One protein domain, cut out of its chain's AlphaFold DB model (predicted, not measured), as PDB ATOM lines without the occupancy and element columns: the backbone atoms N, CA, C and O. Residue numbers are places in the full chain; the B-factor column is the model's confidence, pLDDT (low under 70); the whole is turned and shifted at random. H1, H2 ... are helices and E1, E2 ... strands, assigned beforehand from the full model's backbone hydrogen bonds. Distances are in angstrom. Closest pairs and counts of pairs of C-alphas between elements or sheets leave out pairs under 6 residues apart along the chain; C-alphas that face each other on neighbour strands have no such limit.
ATOM      1  N   GLY A  10     167.116 135.314 124.686       94.69
ATOM      2  CA  GLY A  10     167.043 134.223 125.653       94.69
ATOM      3  C   GLY A  10     167.442 134.594 127.070       94.69
ATOM      4  O   GLY A  10     167.845 135.712 127.368       94.69
ATOM      5  N   CYS A  11     167.267 133.659 127.990       95.75
ATOM      6  CA  CYS A  11     167.525 133.863 129.405       95.75
ATOM      7  C   CYS A  11     168.948 133.428 129.724       95.75
ATOM      8  O   CYS A  11     169.324 132.292 129.478       95.75
ATOM      9  N   THR A  12     169.717 134.301 130.363       95.38
ATOM     10  CA  THR A  12     171.103 134.004 130.777       95.38
ATOM     11  C   THR A  12     171.218 133.008 131.940       95.38
ATOM     12  O   THR A  12     172.304 132.818 132.482       95.38
ATOM     13  N   GLY A  13     170.098 132.499 132.458       93.62
ATOM     14  CA  GLY A  13     170.065 131.527 133.552       93.62
ATOM     15  C   GLY A  13     169.872 130.102 133.061       93.62
ATOM     16  O   GLY A  13     170.637 129.220 133.420       93.62
ATOM     17  N   CYS A  14     168.846 129.891 132.237       93.75
ATOM     18  CA  CYS A  14     168.530 128.587 131.660       93.75
ATOM     19  C   CYS A  14     169.058 128.421 130.232       93.75
ATOM     20  O   CYS A  14     168.875 127.359 129.655       93.75
ATOM     21  N   GLU A  15     169.679 129.454 129.653       92.50
ATOM     22  CA  GLU A  15     170.232 129.457 128.289       92.50
ATOM     23  C   GLU A  15     169.214 129.101 127.193       92.50
ATOM     24  O   GLU A  15     169.571 128.757 126.068       92.50
ATOM     25  N   THR A  16     167.923 129.237 127.497       90.38
ATOM     26  CA  THR A  16     166.834 128.985 126.555       90.38
ATOM     27  C   THR A  16     166.282 130.277 125.973       90.38
ATOM     28  O   THR A  16     166.372 131.355 126.574       90.38
ATOM     29  N   SER A  17     165.665 130.146 124.799       90.75
ATOM     30  CA  SER A  17     164.832 131.187 124.210       90.75
ATOM     31  C   SER A  17     163.771 131.655 125.201       90.75
ATOM     32  O   SER A  17     163.147 130.875 125.926       90.75
ATOM     33  N   VAL A  18     163.569 132.966 125.254       88.75
ATOM     34  CA  VAL A  18     162.596 133.560 126.162       88.75
ATOM     35  C   VAL A  18     161.256 133.677 125.454       88.75
ATOM     36  O   VAL A  18     161.093 134.459 124.521       88.75
ATOM     37  N   SER A  19     160.263 132.959 125.975       87.56
ATOM     38  CA  SER A  19     158.853 133.246 125.719       87.56
ATOM     39  C   SER A  19     158.317 134.125 126.847       87.56
ATOM     40  O   SER A  19     158.289 133.714 128.011       87.56
ATOM     41  N   LEU A  20     157.956 135.372 126.531       91.31
ATOM     42  CA  LEU A  20     157.441 136.296 127.539       91.31
ATOM     43  C   LEU A  20     156.001 135.963 127.919       91.31
ATOM     44  O   LEU A  20     155.162 135.651 127.073       91.31
ATOM     45  N   LYS A  21     155.695 136.148 129.205       91.69
ATOM     46  CA  LYS A  21     154.316 136.202 129.686       91.69
ATOM     47  C   LYS A  21     153.593 137.377 129.030       91.69
ATOM     48  O   LYS A  21     154.169 138.444 128.836       91.69
ATOM     49  N   THR A  22     152.304 137.211 128.768       91.94
ATOM     50  CA  THR A  22     151.460 138.285 128.225       91.94
ATOM     51  C   THR A  22     151.216 139.404 129.231       91.94
ATOM     52  O   THR A  22     150.888 140.517 128.837       91.94
ATOM     53  N   ILE A  23     151.361 139.127 130.530       91.25
ATOM     54  CA  ILE A  23     151.094 140.070 131.614       91.25
ATOM     55  C   ILE A  23     152.190 139.945 132.673       91.25
ATOM     56  O   ILE A  23     152.448 138.855 133.189       91.25
ATOM     57  N   PHE A  24     152.768 141.077 133.063       91.62
ATOM     58  CA  PHE A  24     153.691 141.181 134.188       91.62
ATOM     59  C   PHE A  24     153.139 142.074 135.297       91.62
ATOM     60  O   PHE A  24     152.368 143.011 135.077       91.62
ATOM     61  N   GLN A  25     153.561 141.780 136.524       88.56
ATOM     62  CA  GLN A  25     153.206 142.566 137.699       88.56
ATOM     63  C   GLN A  25     154.237 143.662 137.951       88.56
ATOM     64  O   GLN A  25     155.443 143.419 137.949       88.56
ATOM     65  N   ARG A  26     153.756 144.865 138.255       84.69
ATOM     66  CA  ARG A  26     154.582 146.003 138.651       84.69
ATOM     67  C   ARG A  26     154.684 146.111 140.167       84.69
ATOM     68  O   ARG A  26     153.668 146.242 140.854       84.69
ATOM     69  N   ASN A  27     155.905 146.170 140.679       81.06
ATOM     70  CA  ASN A  27     156.199 146.554 142.052       81.06
ATOM     71  C   ASN A  27     156.621 148.029 142.129       81.06
ATOM     72  O   ASN A  27     157.405 148.507 141.310       81.06
ATOM     73  N   ASN A  28     156.122 148.741 143.137       75.19
ATOM     74  CA  ASN A  28     156.611 150.068 143.482       75.19
ATOM     75  C   ASN A  28     157.636 149.898 144.599       75.19
ATOM     76  O   ASN A  28     157.249 149.688 145.745       75.19
ATOM     77  N   LYS A  29     158.920 150.003 144.267       69.56
ATOM     78  CA  LYS A  29     159.995 150.003 145.261       69.56
ATOM     79  C   LYS A  29     160.850 151.245 145.038       69.56
ATOM     80  O   LYS A  29     161.163 151.557 143.894       69.56
ATOM     81  N   ASP A  30     161.167 151.970 146.106       66.38
ATOM     82  CA  ASP A  30     162.087 153.118 146.075       66.38
ATOM     83  C   ASP A  30     161.671 154.215 145.079       66.38
ATOM     84  O   ASP A  30     162.481 154.730 144.313       66.38
ATOM     85  N   LYS A  31     160.364 154.526 145.023       71.88
ATOM     86  CA  LYS A  31     159.727 155.445 144.049       71.88
ATOM     87  C   LYS A  31     159.873 155.031 142.571       71.88
ATOM     88  O   LYS A  31     159.203 155.608 141.718       71.88
ATOM     89  N   LYS A  32     160.633 153.976 142.268       73.44
ATOM     90  CA  LYS A  32     160.775 153.383 140.938       73.44
ATOM     91  C   LYS A  32     159.729 152.295 140.701       73.44
ATOM     92  O   LYS A  32     159.279 151.582 141.605       73.44
ATOM     93  N   LYS A  33     159.304 152.195 139.446       80.19
ATOM     94  CA  LYS A  33     158.367 151.184 138.965       80.19
ATOM     95  C   LYS A  33     159.169 150.024 138.398       80.19
ATOM     96  O   LYS A  33     159.781 150.172 137.349       80.19
ATOM     97  N   ASN A  34     159.166 148.890 139.089       88.31
ATOM     98  CA  ASN A  34     159.906 147.707 138.670       88.31
ATOM     99  C   ASN A  34     158.953 146.621 138.179       88.31
ATOM    100  O   ASN A  34     157.904 146.391 138.780       88.31
ATOM    101  N   ILE A  35     159.324 145.937 137.108       90.62
ATOM    102  CA  ILE A  35     158.631 144.765 136.590       90.62
ATOM    103  C   ILE A  35     159.128 143.557 137.385       90.62
ATOM    104  O   ILE A  35     160.332 143.306 137.463       90.62
ATOM    105  N   ARG A  36     158.216 142.818 138.022       91.62
ATOM    106  CA  ARG A  36     158.568 141.575 138.717       91.62
ATOM    107  C   ARG A  36     158.607 140.420 137.735       91.62
ATOM    108  O   ARG A  36     157.762 140.328 136.844       91.62
ATOM    109  N   CYS A  37     159.530 139.496 137.981       94.00
ATOM    110  CA  CYS A  37     159.612 138.225 137.276       94.00
ATOM    111  C   CYS A  37     159.818 138.379 135.763       94.00
ATOM    112  O   CYS A  37     159.356 137.518 135.025       94.00
ATOM    113  N   PHE A  38     160.460 139.453 135.298       95.19
ATOM    114  CA  PHE A  38     160.769 139.646 133.882       95.19
ATOM    115  C   PHE A  38     162.169 139.093 133.548       95.19
ATOM    116  O   PHE A  38     163.092 139.321 134.336       95.19
ATOM    117  N   PRO A  39     162.351 138.387 132.415       95.06
ATOM    118  CA  PRO A  39     161.304 137.821 131.550       95.06
ATOM    119  C   PRO A  39     160.552 136.644 132.197       95.06
ATOM    120  O   PRO A  39     159.394 136.381 131.883       95.06
ATOM    121  N   HIS A  40     161.214 135.941 133.111       95.31
ATOM    122  CA  HIS A  40     160.661 134.971 134.050       95.31
ATOM    123  C   HIS A  40     161.612 134.904 135.255       95.31
ATOM    124  O   HIS A  40     162.710 135.455 135.226       95.31
ATOM    125  N   CYS A  41     161.201 134.254 136.341       95.44
ATOM    126  CA  CYS A  41     162.142 133.901 137.402       95.44
ATOM    127  C   CYS A  41     162.816 132.592 137.009       95.44
ATOM    128  O   CYS A  41     162.121 131.597 136.840       95.44
ATOM    129  N   CYS A  42     164.128 132.621 136.810       95.06
ATOM    130  CA  CYS A  42     164.901 131.447 136.425       95.06
ATOM    131  C   CYS A  42     165.627 130.891 137.649       95.06
ATOM    132  O   CYS A  42     166.297 131.653 138.352       95.06
ATOM    133  N   ASP A  43     165.541 129.583 137.885       93.31
ATOM    134  CA  ASP A  43     166.177 128.941 139.043       93.31
ATOM    135  C   ASP A  43     167.703 129.072 138.994       93.31
ATOM    136  O   ASP A  43     168.319 129.435 139.995       93.31
ATOM    137  N   GLY A  44     168.298 128.993 137.796       91.06
ATOM    138  CA  GLY A  44     169.720 129.286 137.563       91.06
ATOM    139  C   GLY A  44     170.144 130.732 137.881       91.06
ATOM    140  O   GLY A  44     171.327 131.057 137.853       91.06
ATOM    141  N   ARG A  45     169.197 131.630 138.191       90.12
ATOM    142  CA  ARG A  45     169.444 133.019 138.631       90.12
ATOM    143  C   ARG A  45     168.861 133.328 140.015       90.12
ATOM    144  O   ARG A  45     168.748 134.501 140.385       90.12
ATOM    145  N   GLY A  46     168.545 132.291 140.791       89.88
ATOM    146  CA  GLY A  46     168.036 132.398 142.159       89.88
ATOM    147  C   GLY A  46     166.510 132.415 142.273       89.88
ATOM    148  O   GLY A  46     165.998 132.774 143.332       89.88
ATOM    149  N   GLY A  47     165.794 132.060 141.203       93.56
ATOM    150  CA  GLY A  47     164.361 131.789 141.238       93.56
ATOM    151  C   GLY A  47     163.484 132.990 141.601       93.56
ATOM    152  O   GLY A  47     163.864 134.164 141.496       93.56
ATOM    153  N   HIS A  48     162.238 132.692 141.969       94.50
ATOM    154  CA  HIS A  48     161.290 133.711 142.402       94.50
ATOM    155  C   HIS A  48     161.588 134.159 143.833       94.50
ATOM    156  O   HIS A  48     161.779 133.338 144.723       94.50
ATOM    157  N   LYS A  49     161.552 135.476 144.069       91.00
ATOM    158  CA  LYS A  49     161.729 136.055 145.405       91.00
ATOM    159  C   LYS A  49     160.449 136.730 145.873       91.00
ATOM    160  O   LYS A  49     159.927 137.631 145.201       91.00
ATOM    161  N   SER A  50     159.986 136.342 147.059       87.38
ATOM    162  CA  SER A  50     158.835 136.956 147.731       87.38
ATOM    163  C   SER A  50     159.073 138.456 147.941       87.38
ATOM    164  O   SER A  50     158.253 139.275 147.523       87.38
ATOM    165  N   ALA A  51     160.261 138.823 148.430       84.44
ATOM    166  CA  ALA A  51     160.717 140.197 148.613       84.44
ATOM    167  C   ALA A  51     161.848 140.586 147.640       84.44
ATOM    168  O   ALA A  51     162.645 139.759 147.206       84.44
ATOM    169  N   GLY A  52     161.934 141.876 147.300       86.25
ATOM    170  CA  GLY A  52     163.005 142.418 146.453       86.25
ATOM    171  C   GLY A  52     162.809 142.227 144.943       86.25
ATOM    172  O   GLY A  52     161.676 142.083 144.459       86.25
ATOM    173  N   PHE A  53     163.919 142.307 144.202       91.12
ATOM    174  CA  PHE A  53     163.963 142.126 142.750       91.12
ATOM    175  C   PHE A  53     164.063 140.644 142.391       91.12
ATOM    176  O   PHE A  53     164.849 139.906 142.978       91.12
ATOM    177  N   CYS A  54     163.263 140.226 141.418       92.50
ATOM    178  CA  CYS A  54     163.265 138.880 140.862       92.50
ATOM    179  C   CYS A  54     163.027 138.950 139.353       92.50
ATOM    180  O   CYS A  54     162.443 139.918 138.852       92.50
ATOM    181  N   GLY A  55     163.475 137.925 138.641       94.31
ATOM    182  CA  GLY A  55     163.575 137.928 137.188       94.31
ATOM    183  C   GLY A  55     164.918 137.356 136.753       94.31
ATOM    184  O   GLY A  55     165.663 136.813 137.569       94.31
ATOM    185  N   SER A  56     165.239 137.507 135.478       96.12
ATOM    186  CA  SER A  56     166.527 137.100 134.924       96.12
ATOM    187  C   SER A  56     167.033 138.132 133.918       96.12
ATOM    188  O   SER A  56     166.270 138.945 133.391       96.12
ATOM    189  N   SER A  57     168.346 138.139 133.697       96.69
ATOM    190  CA  SER A  57     168.967 138.928 132.636       96.69
ATOM    191  C   SER A  57     168.737 138.227 131.305       96.69
ATOM    192  O   SER A  57     168.706 136.989 131.242       96.69
ATOM    193  N   VAL A  58     168.598 139.013 130.245       96.69
ATOM    194  CA  VAL A  58     168.312 138.514 128.898       96.69
ATOM    195  C   VAL A  58     169.576 138.612 128.059       96.69
ATOM    196  O   VAL A  58     170.286 139.608 128.150       96.69
ATOM    197  N   PHE A  59     169.868 137.601 127.251       96.56
ATOM    198  CA  PHE A  59     170.842 137.720 126.178       96.56
ATOM    199  C   PHE A  59     170.138 138.005 124.855       96.56
ATOM    200  O   PHE A  59     169.032 137.521 124.615       96.56
ATOM    201  N   ALA A  60     170.804 138.762 123.994       96.69
ATOM    202  CA  ALA A  60     170.410 139.028 122.626       96.69
ATOM    203  C   ALA A  60     171.576 138.674 121.694       96.69
ATOM    204  O   ALA A  60     172.719 139.025 121.994       96.69
ATOM    205  N   THR A  61     171.310 137.981 120.587       96.06
ATOM    206  CA  THR A  61     172.335 137.622 119.599       96.06
ATOM    207  C   THR A  61     172.053 138.209 118.225       96.06
ATOM    208  O   THR A  61     170.902 138.328 117.798       96.06
ATOM    209  N   THR A  62     173.106 138.566 117.495       95.44
ATOM    210  CA  THR A  62     173.013 138.974 116.089       95.44
ATOM    211  C   THR A  62     174.172 138.415 115.273       95.44
ATOM    212  O   THR A  62     175.302 138.321 115.747       95.44
ATOM    213  N   HIS A  63     173.877 138.046 114.028       94.94
ATOM    214  CA  HIS A  63     174.881 137.682 113.030       94.94
ATOM    215  C   HIS A  63     175.384 138.897 112.241       94.94
ATOM    216  O   HIS A  63     176.350 138.778 111.492       94.94
ATOM    217  N   VAL A  64     174.736 140.054 112.394       94.94
ATOM    218  CA  VAL A  64     175.115 141.289 111.712       94.94
ATOM    219  C   VAL A  64     176.285 141.928 112.457       94.94
ATOM    220  O   VAL A  64     176.287 142.010 113.689       94.94
ATOM    221  N   ALA A  65     177.297 142.371 111.711       94.62
ATOM    222  CA  ALA A  65     178.414 143.109 112.283       94.62
ATOM    223  C   ALA A  65     177.900 144.409 112.928       94.62
ATOM    224  O   ALA A  65     177.227 145.208 112.283       94.62
ATOM    225  N   CYS A  66     178.205 144.595 114.207       94.69
ATOM    226  CA  CYS A  66     177.772 145.723 115.034       94.69
ATOM    227  C   CYS A  66     178.907 146.132 115.982       94.69
ATOM    228  O   CYS A  66     179.840 145.371 116.169       94.69
ATOM    229  N   ASP A  67     178.892 147.309 116.581       92.56
ATOM    230  CA  ASP A  67     179.838 147.743 117.619       92.56
ATOM    231  C   ASP A  67     179.155 147.965 118.974       92.56
ATOM    232  O   ASP A  67     179.823 148.043 120.004       92.56
ATOM    233  N   GLY A  68     177.822 147.975 119.002       93.94
ATOM    234  CA  GLY A  68     177.062 148.106 120.232       93.94
ATOM    235  C   GLY A  68     175.631 147.603 120.126       93.94
ATOM    236  O   GLY A  68     175.103 147.330 119.045       93.94
ATOM    237  N   ALA A  69     174.990 147.503 121.287       96.12
ATOM    238  CA  ALA A  69     173.577 147.189 121.397       96.12
ATOM    239  C   ALA A  69     172.904 148.050 122.468       96.12
ATOM    240  O   ALA A  69     173.472 148.336 123.522       96.12
ATOM    241  N   ILE A  70     171.662 148.430 122.199       95.25
ATOM    242  CA  ILE A  70     170.807 149.229 123.071       95.25
ATOM    243  C   ILE A  70     169.555 148.438 123.381       95.25
ATOM    244  O   ILE A  70     168.950 147.864 122.482       95.25
ATOM    245  N   CYS A  71     169.114 148.474 124.636       94.62
ATOM    246  CA  CYS A  71     167.816 147.946 125.024       94.62
ATOM    247  C   CYS A  71     166.881 149.063 125.494       94.62
ATOM    248  O   CYS A  71     167.273 149.922 126.289       94.62
ATOM    249  N   ARG A  72     165.634 149.024 125.011       91.88
ATOM    250  CA  ARG A  72     164.545 149.908 125.441       91.88
ATOM    251  C   ARG A  72     163.243 149.135 125.576       91.88
ATOM    252  O   ARG A  72     163.021 148.153 124.860       91.88
ATOM    253  N   PHE A  73     162.361 149.599 126.450       90.88
ATOM    254  CA  PHE A  73     160.973 149.170 126.421       90.88
ATOM    255  C   PHE A  73     160.116 150.106 125.572       90.88
ATOM    256  O   PHE A  73     159.879 151.256 125.923       90.88
ATOM    257  N   GLU A  74     159.530 149.576 124.508       89.75
ATOM    258  CA  GLU A  74     158.589 150.321 123.679       89.75
ATOM    259  C   GLU A  74     157.159 150.160 124.175       89.75
ATOM    260  O   GLU A  74     156.776 149.102 124.675       89.75
ATOM    261  N   SER A  75     156.351 151.200 123.980       88.44
ATOM    262  CA  SER A  75     154.904 151.152 124.170       88.44
ATOM    263  C   SER A  75     154.193 151.038 122.823       88.44
ATOM    264  O   SER A  75     154.673 151.548 121.815       88.44
ATOM    265  N   SER A  76     153.016 150.413 122.798       88.19
ATOM    266  CA  SER A  76     152.173 150.308 121.603       88.19
ATOM    267  C   SER A  76     151.733 151.665 121.056       88.19
ATOM    268  O   SER A  76     151.374 151.758 119.891       88.19
ATOM    269  N   THR A  77     151.768 152.707 121.887       85.69
ATOM    270  CA  THR A  77     151.448 154.092 121.515       85.69
ATOM    271  C   THR A  77     152.697 154.946 121.282       85.69
ATOM    272  O   THR A  77     152.581 156.163 121.192       85.69
ATOM    273  N   LEU A  78     153.895 154.352 121.299       83.94
ATOM    274  CA  LEU A  78     155.132 155.075 121.015       83.94
ATOM    275  C   LEU A  78     155.104 155.536 119.557       83.94
ATOM    276  O   LEU A  78     154.904 154.689 118.678       83.94
ATOM    277  N   ASP A  79     155.334 156.830 119.335       85.19
ATOM    278  CA  ASP A  79     155.451 157.421 118.002       85.19
ATOM    279  C   ASP A  79     156.530 156.677 117.199       85.19
ATOM    280  O   ASP A  79     157.608 156.358 117.709       85.19
ATOM    281  N   GLU A  80     156.227 156.366 115.943       83.81
ATOM    282  CA  GLU A  80     157.147 155.679 115.040       83.81
ATOM    283  C   GLU A  80     158.427 156.486 114.815       83.81
ATOM    284  O   GLU A  80     159.505 155.901 114.714       83.81
ATOM    285  N   ASN A  81     158.342 157.818 114.868       85.12
ATOM    286  CA  ASN A  81     159.491 158.713 114.740       85.12
ATOM    287  C   ASN A  81     160.488 158.595 115.902       85.12
ATOM    288  O   ASN A  81     161.649 158.975 115.757       85.12
ATOM    289  N   GLN A  82     160.056 158.061 117.049       85.38
ATOM    290  CA  GLN A  82     160.910 157.832 118.217       85.38
ATOM    291  C   GLN A  82     161.577 156.448 118.205       85.38
ATOM    292  O   GLN A  82     162.414 156.157 119.064       85.38
ATOM    293  N   ARG A  83     161.211 155.573 117.260       89.19
ATOM    294  CA  ARG A  83     161.809 154.241 117.125       89.19
ATOM    295  C   ARG A  83     163.071 154.312 116.279       89.19
ATOM    296  O   ARG A  83     163.157 155.070 115.312       89.19
ATOM    297  N   PHE A  84     164.049 153.479 116.621       93.00
ATOM    298  CA  PHE A  84     165.190 153.300 115.735       93.00
ATOM    299  C   PHE A  84     164.777 152.446 114.537       93.00
ATOM    300  O   PHE A  84     164.087 151.437 114.680       93.00
ATOM    301  N   VAL A  85     165.213 152.853 113.353       94.44
ATOM    302  CA  VAL A  85     164.903 152.206 112.082       94.44
ATOM    303  C   VAL A  85     166.188 151.609 111.535       94.44
ATOM    304  O   VAL A  85     167.217 152.285 111.488       94.44
ATOM    305  N   VAL A  86     166.132 150.340 111.135       96.00
ATOM    306  CA  VAL A  86     167.278 149.653 110.532       96.00
ATOM    307  C   VAL A  86     167.696 150.371 109.243       96.00
ATOM    308  O   VAL A  86     166.851 150.749 108.435       96.00
ATOM    309  N   GLY A  87     168.998 150.578 109.069       96.44
ATOM    310  CA  GLY A  87     169.610 151.321 107.967       96.44
ATOM    311  C   GLY A  87     169.726 152.829 108.199       96.44
ATOM    312  O   GLY A  87     170.374 153.509 107.409       96.44
ATOM    313  N   ARG A  88     169.140 153.379 109.273       95.56
ATOM    314  CA  ARG A  88     169.209 154.816 109.567       95.56
ATOM    315  C   ARG A  88     170.408 155.154 110.458       95.56
ATOM    316  O   ARG A  88     170.698 154.439 111.417       95.56
ATOM    317  N   GLN A  89     171.072 156.267 110.140       95.06
ATOM    318  CA  GLN A  89     172.148 156.865 110.934       95.06
ATOM    319  C   GLN A  89     171.571 157.684 112.094       95.06
ATOM    320  O   GLN A  89     170.631 158.460 111.907       95.06
ATOM    321  N   TYR A  90     172.182 157.552 113.268       92.81
ATOM    322  CA  TYR A  90     171.849 158.298 114.475       92.81
ATOM    323  C   TYR A  90     173.097 158.965 115.060       92.81
ATOM    324  O   TYR A  90     174.216 158.465 114.914       92.81
ATOM    325  N   ALA A  91     172.909 160.107 115.725       88.56
ATOM    326  CA  ALA A  91     173.976 160.758 116.470       88.56
ATOM    327  C   ALA A  91     174.246 159.995 117.775       88.56
ATOM    328  O   ALA A  91     173.323 159.499 118.419       88.56
ATOM    329  N   SER A  92     175.510 159.929 118.203       75.69
ATOM    330  CA  SER A  92     175.912 159.148 119.385       75.69
ATOM    331  C   SER A  92     175.182 159.553 120.676       75.69
ATOM    332  O   SER A  92     174.963 158.705 121.536       75.69
ATOM    333  N   VAL A  93     174.762 160.817 120.803       63.59
ATOM    334  CA  VAL A  93     174.022 161.331 121.971       63.59
ATOM    335  C   VAL A  93     172.594 160.783 122.087       63.59
ATOM    336  O   VAL A  93     172.082 160.645 123.196       63.59
ATOM    337  N   ASP A  94     171.972 160.391 120.972       73.31
ATOM    338  CA  ASP A  94     170.598 159.862 120.948       73.31
ATOM    339  C   ASP A  94     170.545 158.362 121.292       73.31
ATOM    340  O   ASP A  94     169.491 157.774 121.578       73.31
ATOM    341  N   VAL A  95     171.717 157.730 121.281       75.31
ATOM    342  CA  VAL A  95     171.956 156.289 121.340       75.31
ATOM    343  C   VAL A  95     172.263 155.926 122.799       75.31
ATOM    344  O   VAL A  95     173.340 155.465 123.159       75.31
ATOM    345  N   THR A  96     171.281 156.151 123.680       83.62
ATOM    346  CA  THR A  96     171.344 155.743 125.095       83.62
ATOM    347  C   THR A  96     170.442 154.544 125.381       83.62
ATOM    348  O   THR A  96     169.301 154.456 124.910       83.62
ATOM    349  N   SER A  97     170.967 153.593 126.152       84.44
ATOM    350  CA  SER A  97     170.243 152.396 126.581       84.44
ATOM    351  C   SER A  97     169.574 152.602 127.931       84.44
ATOM    352  O   SER A  97     170.186 153.130 128.857       84.44
ATOM    353  N   GLU A  98     168.329 152.136 128.062       85.94
ATOM    354  CA  GLU A  98     167.596 152.162 129.337       85.94
ATOM    355  C   GLU A  98     168.214 151.199 130.358       85.94
ATOM    356  O   GLU A  98     168.121 151.406 131.570       85.94
ATOM    357  N   PHE A  99     168.871 150.149 129.863       90.25
ATOM    358  CA  PHE A  99     169.532 149.131 130.668       90.25
ATOM    359  C   PHE A  99     171.001 149.004 130.279       90.25
ATOM    360  O   PHE A  99     171.329 149.158 129.103       90.25
ATOM    361  N   PRO A 100     171.896 148.669 131.223       93.12
ATOM    362  CA  PRO A 100     173.267 148.338 130.863       93.12
ATOM    363  C   PRO A 100     173.272 147.119 129.938       93.12
ATOM    364  O   PRO A 100     172.628 146.109 130.237       93.12
ATOM    365  N   VAL A 101     173.998 147.219 128.829       95.62
ATOM    366  CA  VAL A 101     174.196 146.135 127.864       95.62
ATOM    367  C   VAL A 101     175.689 145.865 127.774       95.62
ATOM    368  O   VAL A 101     176.477 146.798 127.654       95.62
ATOM    369  N   VAL A 102     176.076 144.597 127.883       96.31
ATOM    370  CA  VAL A 102     177.478 144.172 127.863       96.31
ATOM    371  C   VAL A 102     177.653 143.120 126.785       96.31
ATOM    372  O   VAL A 102     176.916 142.135 126.759       96.31
ATOM    373  N   GLU A 103     178.623 143.306 125.901       96.19
ATOM    374  CA  GLU A 103     179.023 142.249 124.983       96.19
ATOM    375  C   GLU A 103     179.746 141.141 125.752       96.19
ATOM    376  O   GLU A 103     180.694 141.387 126.493       96.19
ATOM    377  N   THR A 104     179.274 139.910 125.588       94.06
ATOM    378  CA  THR A 104     179.815 138.732 126.285       94.06
ATOM    379  C   THR A 104     180.613 137.802 125.377       94.06
ATOM    380  O   THR A 104     181.142 136.802 125.850       94.06
ATOM    381  N   GLY A 105     180.711 138.124 124.087       89.94
ATOM    382  CA  GLY A 105     181.531 137.402 123.120       89.94
ATOM    383  C   GLY A 105     180.764 136.957 121.880       89.94
ATOM    384  O   GLY A 105     179.608 137.321 121.661       89.94
ATOM    385  N   ASN A 106     181.435 136.150 121.061       88.81
ATOM    386  CA  ASN A 106     180.893 135.611 119.821       88.81
ATOM    387  C   ASN A 106     180.496 134.142 120.014       88.81
ATOM    388  O   ASN A 106     181.229 133.359 120.615       88.81
ATOM    389  N   THR A 107     179.322 133.765 119.525       85.94
ATOM    390  CA  THR A 107     178.767 132.412 119.640       85.94
ATOM    391  C   THR A 107     178.479 131.848 118.252       85.94
ATOM    392  O   THR A 107     178.530 132.566 117.255       85.94
ATOM    393  N   ARG A 108     178.090 130.569 118.159       83.19
ATOM    394  CA  ARG A 108     177.582 130.005 116.892       83.19
ATOM    395  C   ARG A 108     176.361 130.770 116.355       83.19
ATOM    396  O   ARG A 108     176.144 130.791 115.151       83.19
ATOM    397  N   ALA A 109     175.600 131.418 117.239       81.69
ATOM    398  CA  ALA A 109     174.460 132.270 116.904       81.69
ATOM    399  C   ALA A 109     174.852 133.748 116.664       81.69
ATOM    400  O   ALA A 109     173.989 134.625 116.683       81.69
ATOM    401  N   GLY A 110     176.146 134.025 116.473       90.75
ATOM    402  CA  GLY A 110     176.696 135.364 116.282       90.75
ATOM    403  C   GLY A 110     177.097 136.053 117.587       90.75
ATOM    404  O   GLY A 110     177.232 135.417 118.642       90.75
ATOM    405  N   ARG A 111     177.298 137.372 117.515       94.81
ATOM    406  CA  ARG A 111     177.700 138.205 118.654       94.81
ATOM    407  C   ARG A 111     176.599 138.227 119.694       94.81
ATOM    408  O   ARG A 111     175.426 138.360 119.352       94.81
ATOM    409  N   ARG A 112     176.979 138.091 120.962       95.81
ATOM    410  CA  ARG A 112     176.063 137.954 122.090       95.81
ATOM    411  C   ARG A 112     176.231 139.102 123.069       95.81
ATOM    412  O   ARG A 112     177.306 139.316 123.629       95.81
ATOM    413  N   PHE A 113     175.114 139.747 123.359       97.31
ATOM    414  CA  PHE A 113     175.002 140.845 124.302       97.31
ATOM    415  C   PHE A 113     174.115 140.426 125.467       97.31
ATOM    416  O   PHE A 113     173.055 139.842 125.261       97.31
ATOM    417  N   VAL A 114     174.526 140.728 126.693       97.19
ATOM    418  CA  VAL A 114     173.719 140.535 127.898       97.19
ATOM    419  C   VAL A 114     173.137 141.869 128.329       97.19
ATOM    420  O   VAL A 114     173.856 142.821 128.631       97.19
ATOM    421  N   VAL A 115     171.813 141.912 128.385       96.88
ATOM    422  CA  VAL A 115     171.026 143.048 128.843       96.88
ATOM    423  C   VAL A 115     170.741 142.895 130.331       96.88
ATOM    424  O   VAL A 115     170.227 141.869 130.790       96.88
ATOM    425  N   ASN A 116     171.038 143.958 131.076       95.62
ATOM    426  CA  ASN A 116     170.833 144.071 132.513       95.62
ATOM    427  C   ASN A 116     171.505 142.933 133.315       95.62
ATOM    428  O   ASN A 116     170.810 142.203 134.027       95.62
ATOM    429  N   PRO A 117     172.839 142.743 133.219       95.31
ATOM    430  CA  PRO A 117     173.547 141.625 133.862       95.31
ATOM    431  C   PRO A 117     173.358 141.564 135.389       95.31
ATOM    432  O   PRO A 117     173.332 140.484 135.972       95.31
ATOM    433  N   ASP A 118     173.134 142.710 136.037       92.19
ATOM    434  CA  ASP A 118     172.904 142.833 137.482       92.19
ATOM    435  C   ASP A 118     171.411 142.875 137.862       92.19
ATOM    436  O   ASP A 118     171.016 143.575 138.803       92.19
ATOM    437  N   VAL A 119     170.547 142.132 137.159       91.56
ATOM    438  CA  VAL A 119     169.083 142.167 137.371       91.56
ATOM    439  C   VAL A 119     168.678 141.943 138.833       91.56
ATOM    440  O   VAL A 119     167.728 142.550 139.322       91.56
ATOM    441  N   ASN A 120     169.424 141.122 139.575       87.56
ATOM    442  CA  ASN A 120     169.148 140.834 140.982       87.56
ATOM    443  C   ASN A 120     169.387 142.042 141.907       87.56
ATOM    444  O   ASN A 120     168.804 142.102 142.989       87.56
ATOM    445  N   LYS A 121     170.216 143.002 141.484       89.25
ATOM    446  CA  LYS A 121     170.519 144.236 142.222       89.25
ATOM    447  C   LYS A 121     169.706 145.426 141.713       89.25
ATOM    448  O   LYS A 121     169.320 146.271 142.514       89.25
ATOM    449  N   ARG A 122     169.451 145.499 140.402       87.62
ATOM    450  CA  ARG A 122     168.817 146.662 139.749       87.62
ATOM    451  C   ARG A 122     167.334 146.464 139.432       87.62
ATOM    452  O   ARG A 122     166.591 147.438 139.382       87.62
ATOM    453  N   GLY A 123     166.902 145.220 139.242       90.56
ATOM    454  CA  GLY A 123     165.588 144.895 138.698       90.56
ATOM    455  C   GLY A 123     165.420 145.369 137.253       90.56
ATOM    456  O   GLY A 123     166.330 145.924 136.640       90.56
ATOM    457  N   TRP A 124     164.230 145.142 136.704       93.00
ATOM    458  CA  TRP A 124     163.799 145.740 135.443       93.00
ATOM    459  C   TRP A 124     162.923 146.947 135.761       93.00
ATOM    460  O   TRP A 124     161.787 146.776 136.198       93.00
ATOM    461  N   SER A 125     163.448 148.157 135.598       88.06
ATOM    462  CA  SER A 125     162.718 149.398 135.872       88.06
ATOM    463  C   SER A 125     162.104 149.991 134.610       88.06
ATOM    464  O   SER A 125     162.743 149.994 133.569       88.06
ATOM    465  N   TYR A 126     160.907 150.557 134.718       78.31
ATOM    466  CA  TYR A 126     160.272 151.326 133.645       78.31
ATOM    467  C   TYR A 126     160.429 152.829 133.914       78.31
ATOM    468  O   TYR A 126     160.323 153.250 135.074       78.31
ATOM    469  N   ALA A 127     160.666 153.636 132.874       68.06
ATOM    470  CA  ALA A 127     160.753 155.090 133.009       68.06
ATOM    471  C   ALA A 127     159.434 155.675 133.551       68.06
ATOM    472  O   ALA A 127     158.338 155.219 133.222       68.06
ATOM    473  N   TYR A 128     159.549 156.663 134.443       52.28
ATOM    474  CA  TYR A 128     158.442 157.152 135.276       52.28
ATOM    475  C   TYR A 128     157.354 157.899 134.485       52.28
ATOM    476  O   TYR A 128     156.209 157.942 134.935       52.28
ATOM    477  N   ASP A 129     157.698 158.447 133.316       51.28
ATOM    478  CA  ASP A 129     156.830 159.367 132.569       51.28
ATOM    479  C   ASP A 129     155.721 158.672 131.765       51.28
ATOM    480  O   ASP A 129     154.694 159.258 131.426       51.28
ATOM    481  N   SER A 130     155.822 157.355 131.570       52.00
ATOM    482  CA  SER A 130     154.624 156.601 131.239       52.00
ATOM    483  C   SER A 130     153.786 156.516 132.514       52.00
ATOM    484  O   SER A 130     153.949 155.602 133.338       52.00
ATOM    485  N   ARG A 131     152.801 157.411 132.671       54.78
ATOM    486  CA  ARG A 131     151.531 156.947 133.237       54.78
ATOM    487  C   ARG A 131     151.252 155.659 132.477       54.78
ATOM    488  O   ARG A 131     151.068 155.692 131.266       54.78
ATOM    489  N   ILE A 132     151.377 154.520 133.162       56.25
ATOM    490  CA  ILE A 132     150.968 153.235 132.606       56.25
ATOM    491  C   ILE A 132     149.463 153.372 132.503       56.25
ATOM    492  O   ILE A 132     148.718 153.062 133.436       56.25
ATOM    493  N   GLU A 133     149.043 154.009 131.422       58.81
ATOM    494  CA  GLU A 133     147.665 154.111 131.046       58.81
ATOM    495  C   GLU A 133     147.175 152.682 130.955       58.81
ATOM    496  O   GLU A 133     147.855 151.778 130.450       58.81
ATOM    497  N   LYS A 134     146.004 152.466 131.546       62.22
ATOM    498  CA  LYS A 134     145.328 151.186 131.433       62.22
ATOM    499  C   LYS A 134     145.277 150.843 129.939       62.22
ATOM    500  O   LYS A 134     144.923 151.702 129.139       62.22
ATOM    501  N   ASN A 135     145.631 149.606 129.596       67.94
ATOM    502  CA  ASN A 135     145.556 149.034 128.244       67.94
ATOM    503  C   ASN A 135     146.721 149.340 127.286       67.94
ATOM    504  O   ASN A 135     146.627 148.992 126.110       67.94
ATOM    505  N   ARG A 136     147.839 149.921 127.738       84.50
ATOM    506  CA  ARG A 136     149.043 149.966 126.891       84.50
ATOM    507  C   ARG A 136     149.756 148.613 126.890       84.50
ATOM    508  O   ARG A 136     149.984 148.009 127.940       84.50
ATOM    509  N   ARG A 137     150.118 148.147 125.692       90.69
ATOM    510  CA  ARG A 137     151.010 146.998 125.514       90.69
ATOM    511  C   ARG A 137     152.436 147.513 125.404       90.69
ATOM    512  O   ARG A 137     152.678 148.614 124.914       90.69
ATOM    513  N   HIS A 138     153.375 146.713 125.869       90.75
ATOM    514  CA  HIS A 138     154.792 147.015 125.889       90.75
ATOM    515  C   HIS A 138     155.573 145.874 125.253       90.75
ATOM    516  O   HIS A 138     155.128 144.730 125.290       90.75
ATOM    517  N   ARG A 139     156.731 146.159 124.675       92.44
ATOM    518  CA  ARG A 139     157.677 145.130 124.238       92.44
ATOM    519  C   ARG A 139     159.086 145.556 124.597       92.44
ATOM    520  O   ARG A 139     159.370 146.746 124.688       92.44
ATOM    521  N   MET A 140     159.959 144.587 124.808       93.81
ATOM    522  CA  MET A 140     161.386 144.842 124.891       93.81
ATOM    523  C   MET A 140     161.955 144.840 123.480       93.81
ATOM    524  O   MET A 140     161.705 143.903 122.720       93.81
ATOM    525  N   SER A 141     162.738 145.857 123.159       94.69
ATOM    526  CA  SER A 141     163.460 145.939 121.897       94.69
ATOM    527  C   SER A 141     164.950 146.041 122.161       94.69
ATOM    528  O   SER A 141     165.379 146.772 123.057       94.69
ATOM    529  N   VAL A 142     165.727 145.292 121.386       95.94
ATOM    530  CA  VAL A 142     167.185 145.362 121.367       95.94
ATOM    531  C   VAL A 142     167.617 145.784 119.972       95.94
ATOM    532  O   VAL A 142     167.344 145.087 119.000       95.94
ATOM    533  N   TYR A 143     168.262 146.934 119.893       96.81
ATOM    534  CA  TYR A 143     168.754 147.539 118.665       96.81
ATOM    535  C   TYR A 143     170.261 147.357 118.600       96.81
ATOM    536  O   TYR A 143     170.946 147.649 119.579       96.81
ATOM    537  N   PHE A 144     170.771 146.888 117.470       96.81
ATOM    538  CA  PHE A 144     172.202 146.720 117.240       96.81
ATOM    539  C   PHE A 144     172.692 147.850 116.348       96.81
ATOM    540  O   PHE A 144     172.041 148.180 115.356       96.81
ATOM    541  N   PHE A 145     173.829 148.436 116.697       96.38
ATOM    542  CA  PHE A 145     174.404 149.568 115.982       96.38
ATOM    543  C   PHE A 145     175.770 149.218 115.406       96.38
ATOM    544  O   PHE A 145     176.450 148.366 115.961       96.38
ATOM    545  N   ALA A 146     176.140 149.849 114.295       95.62
ATOM    546  CA  ALA A 146     177.487 149.857 113.734       95.62
ATOM    547  C   ALA A 146     177.803 151.283 113.271       95.62
ATOM    548  O   ALA A 146     177.086 151.812 112.422       95.62
ATOM    549  N   ALA A 147     178.826 151.927 113.834       93.69
ATOM    550  CA  ALA A 147     179.215 153.299 113.502       93.69
ATOM    551  C   ALA A 147     178.037 154.302 113.554       93.69
ATOM    552  O   ALA A 147     177.917 155.206 112.728       93.69
ATOM    553  N   GLY A 148     177.126 154.123 114.518       92.50
ATOM    554  CA  GLY A 148     175.927 154.954 114.684       92.50
ATOM    555  C   GLY A 148     174.758 154.629 113.739       92.50
ATOM    556  O   GLY A 148     173.695 155.232 113.874       92.50
ATOM    557  N   VAL A 149     174.892 153.659 112.831       95.81
ATOM    558  CA  VAL A 149     173.777 153.120 112.034       95.81
ATOM    559  C   VAL A 149     173.090 152.007 112.810       95.81
ATOM    560  O   VAL A 149     173.763 151.099 113.287       95.81
ATOM    561  N   CYS A 150     171.761 152.027 112.914       96.88
ATOM    562  CA  CYS A 150     171.016 150.867 113.411       96.88
ATOM    563  C   CYS A 150     171.059 149.766 112.342       96.88
ATOM    564  O   CYS A 150     170.493 149.935 111.268       96.88
ATOM    565  N   VAL A 151     171.746 148.655 112.594       97.06
ATOM    566  CA  VAL A 151     171.978 147.600 111.587       97.06
ATOM    567  C   VAL A 151     171.043 146.407 111.730       97.06
ATOM    568  O   VAL A 151     170.853 145.655 110.779       97.06
ATOM    569  N   ASP A 152     170.451 146.221 112.907       96.62
ATOM    570  CA  ASP A 152     169.557 145.102 113.189       96.62
ATOM    571  C   ASP A 152     168.686 145.416 114.410       96.62
ATOM    572  O   ASP A 152     169.030 146.251 115.253       96.62
ATOM    573  N   VAL A 153     167.556 144.724 114.528       96.19
ATOM    574  CA  VAL A 153     166.623 144.889 115.640       96.19
ATOM    575  C   VAL A 153     165.986 143.564 116.035       96.19
ATOM    576  O   VAL A 153     165.573 142.754 115.208       96.19
ATOM    577  N   LEU A 154     165.865 143.361 117.343       95.12
ATOM    578  CA  LEU A 154     165.119 142.272 117.946       95.12
ATOM    579  C   LEU A 154     163.992 142.818 118.802       95.12
ATOM    580  O   LEU A 154     164.197 143.689 119.643       95.12
ATOM    581  N   HIS A 155     162.814 142.235 118.634       94.19
ATOM    582  CA  HIS A 155     161.641 142.557 119.425       94.19
ATOM    583  C   HIS A 155     161.186 141.329 120.197       94.19
ATOM    584  O   HIS A 155     161.085 140.233 119.648       94.19
ATOM    585  N   SER A 156     160.847 141.523 121.465       93.62
ATOM    586  CA  SER A 156     160.060 140.546 122.197       93.62
ATOM    587  C   SER A 156     158.601 140.559 121.733       93.62
ATOM    588  O   SER A 156     158.138 141.490 121.065       93.62
ATOM    589  N   THR A 157     157.828 139.568 122.176       93.25
ATOM    590  CA  THR A 157     156.368 139.655 122.112       93.25
ATOM    591  C   THR A 157     155.853 140.809 122.975       93.25
ATOM    592  O   THR A 157     156.501 141.247 123.933       93.25
ATOM    593  N   TRP A 158     154.675 141.314 122.614       93.31
ATOM    594  CA  TRP A 158     153.983 142.363 123.354       93.31
ATOM    595  C   TRP A 158     153.358 141.822 124.650       93.31
ATOM    596  O   TRP A 158     152.645 140.817 124.614       93.31
ATOM    597  N   PHE A 159     153.528 142.544 125.756       92.50
ATOM    598  CA  PHE A 159     153.012 142.227 127.088       92.50
ATOM    599  C   PHE A 159     152.365 143.443 127.772       92.50
ATOM    600  O   PHE A 159     152.593 144.588 127.398       92.50
ATOM    601  N   GLU A 160     151.565 143.214 128.806       90.56
ATOM    602  CA  GLU A 160     150.924 144.250 129.620       90.56
ATOM    603  C   GLU A 160     151.586 144.375 130.995       90.56
ATOM    604  O   GLU A 160     152.056 143.392 131.573       90.56
ATOM    605  N   LEU A 161     151.549 145.579 131.571       87.94
ATOM    606  CA  LEU A 161     151.970 145.829 132.948       87.94
ATOM    607  C   LEU A 161     150.757 146.086 133.841       87.94
ATOM    608  O   LEU A 161     150.025 147.058 133.660       87.94
ATOM    609  N   ARG A 162     150.566 145.248 134.865       85.25
ATOM    610  CA  ARG A 162     149.486 145.408 135.850       85.25
ATOM    611  C   ARG A 162     150.012 145.863 137.201       85.25
ATOM    612  O   ARG A 162     151.059 145.425 137.675       85.25
ATOM    613  N   SER A 163     149.262 146.752 137.847       77.00
ATOM    614  CA  SER A 163     149.540 147.159 139.225       77.00
ATOM    615  C   SER A 163     149.338 145.979 140.178       77.00
ATOM    616  O   SER A 163     148.325 145.291 140.106       77.00
ATOM    617  N   THR A 164     150.267 145.790 141.113       69.00
ATOM    618  CA  THR A 164     150.140 144.828 142.226       69.00
ATOM    619  C   THR A 164     149.048 145.208 143.225       69.00
ATOM    620  O   THR A 164     148.520 144.346 143.921       69.00
TER     621      THR A 164
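AT A GLANCE: This is residues 10 to 164 of the 292 residues of an uncharacterized protein of Saprolegnia parasitica (strain CBS 223.65) (UniProt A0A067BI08). What shape does the backbone make? Two twisted sheets lie partly face to face with their strands crossed, a sandwich in which the small sheet E3, E6, E5 covers only a part of a larger branched sheet, over E4, E8 and E9. The long strand E8 joins E4 and E9 to E10, and E1, E2 and E7 continue the large sheet beyond the small one. What is it made of? The printed part has 155 residues with ten named strands and one short named helix, in the order E1 E2 E3 E4 E5 E6 H1 E7 E8 E9 E10; it is mostly strand, though under half of its residues are in named elements. The small sheet is antiparallel and the large one mixed; the whole is compact, with a radius of gyration of the C-alphas of 15.3 A and spans of 42 by 34 by 25 A.

HOW THE PARTS SIT: What comes first? Residues 10 to 11 pair antiparallel with residues 58 to 59 of E3, residues 58 to 62. E1, residues 23 to 29, and E2, residues 32 to 36, form a hairpin, with N 27 and O 34 2.8 A apart. What are the neighbours in the branched sheet? E8, residues 137 to 146, has E4, residues 68 to 75, on one side, with N 70 and O 143 2.8 A apart; on the other side are E9, residues 149 to 155, with N 142 and O 154 2.8 A apart, and E10, residues 159 to 163, with N 138 and O 159 2.7 A apart. E10 is the parallel neighbour of E1, with N 24 and O 160 2.8 A apart. E2 is the antiparallel neighbour of E7, residues 124 to 126, with N 35 and O 124 2.8 A apart. How is the small sheet ordered? It runs E3, E6, residues 110 to 115, and E5, residues 101 to 107, with N 60 and O 113 2.8 A apart and N 104 and O 112 2.8 A apart. How do the sheets meet? They form a sandwich, two sheets face to face, the facing parts 9.9 A centre to centre and the strands at 56 degrees; the closest C-alphas of E4 and E5 are those of Ala 69 and Val 101, 6.6 A. H1, residues 119 to 122, is on neither sheet and is too short for an O i to N i+4 pair; its one O i to N i+3 pair is not within range.

IN THESE COORDINATES: Where do the strands begin and end? E1 begins at C-alpha 23, (151.094, 140.070, 131.614), and E10 ends at C-alpha 163, (149.540, 147.159, 139.225). Which are long? From first to last C-alpha E8 measures 29.1 A, E4 22.7 A and E1 19.1 A.

THE WHOLE: How far does it reach? The two C-alphas farthest apart, those of Ser 50 and Gln 89, are 43.9 A apart, and the printed part has no cut. Which links are long? Those from E2 to E3 and from E4 to E5. Where is confidence low? The pLDDT is under 70 at residues 29 to 30, 93, 127 to 135 and 164.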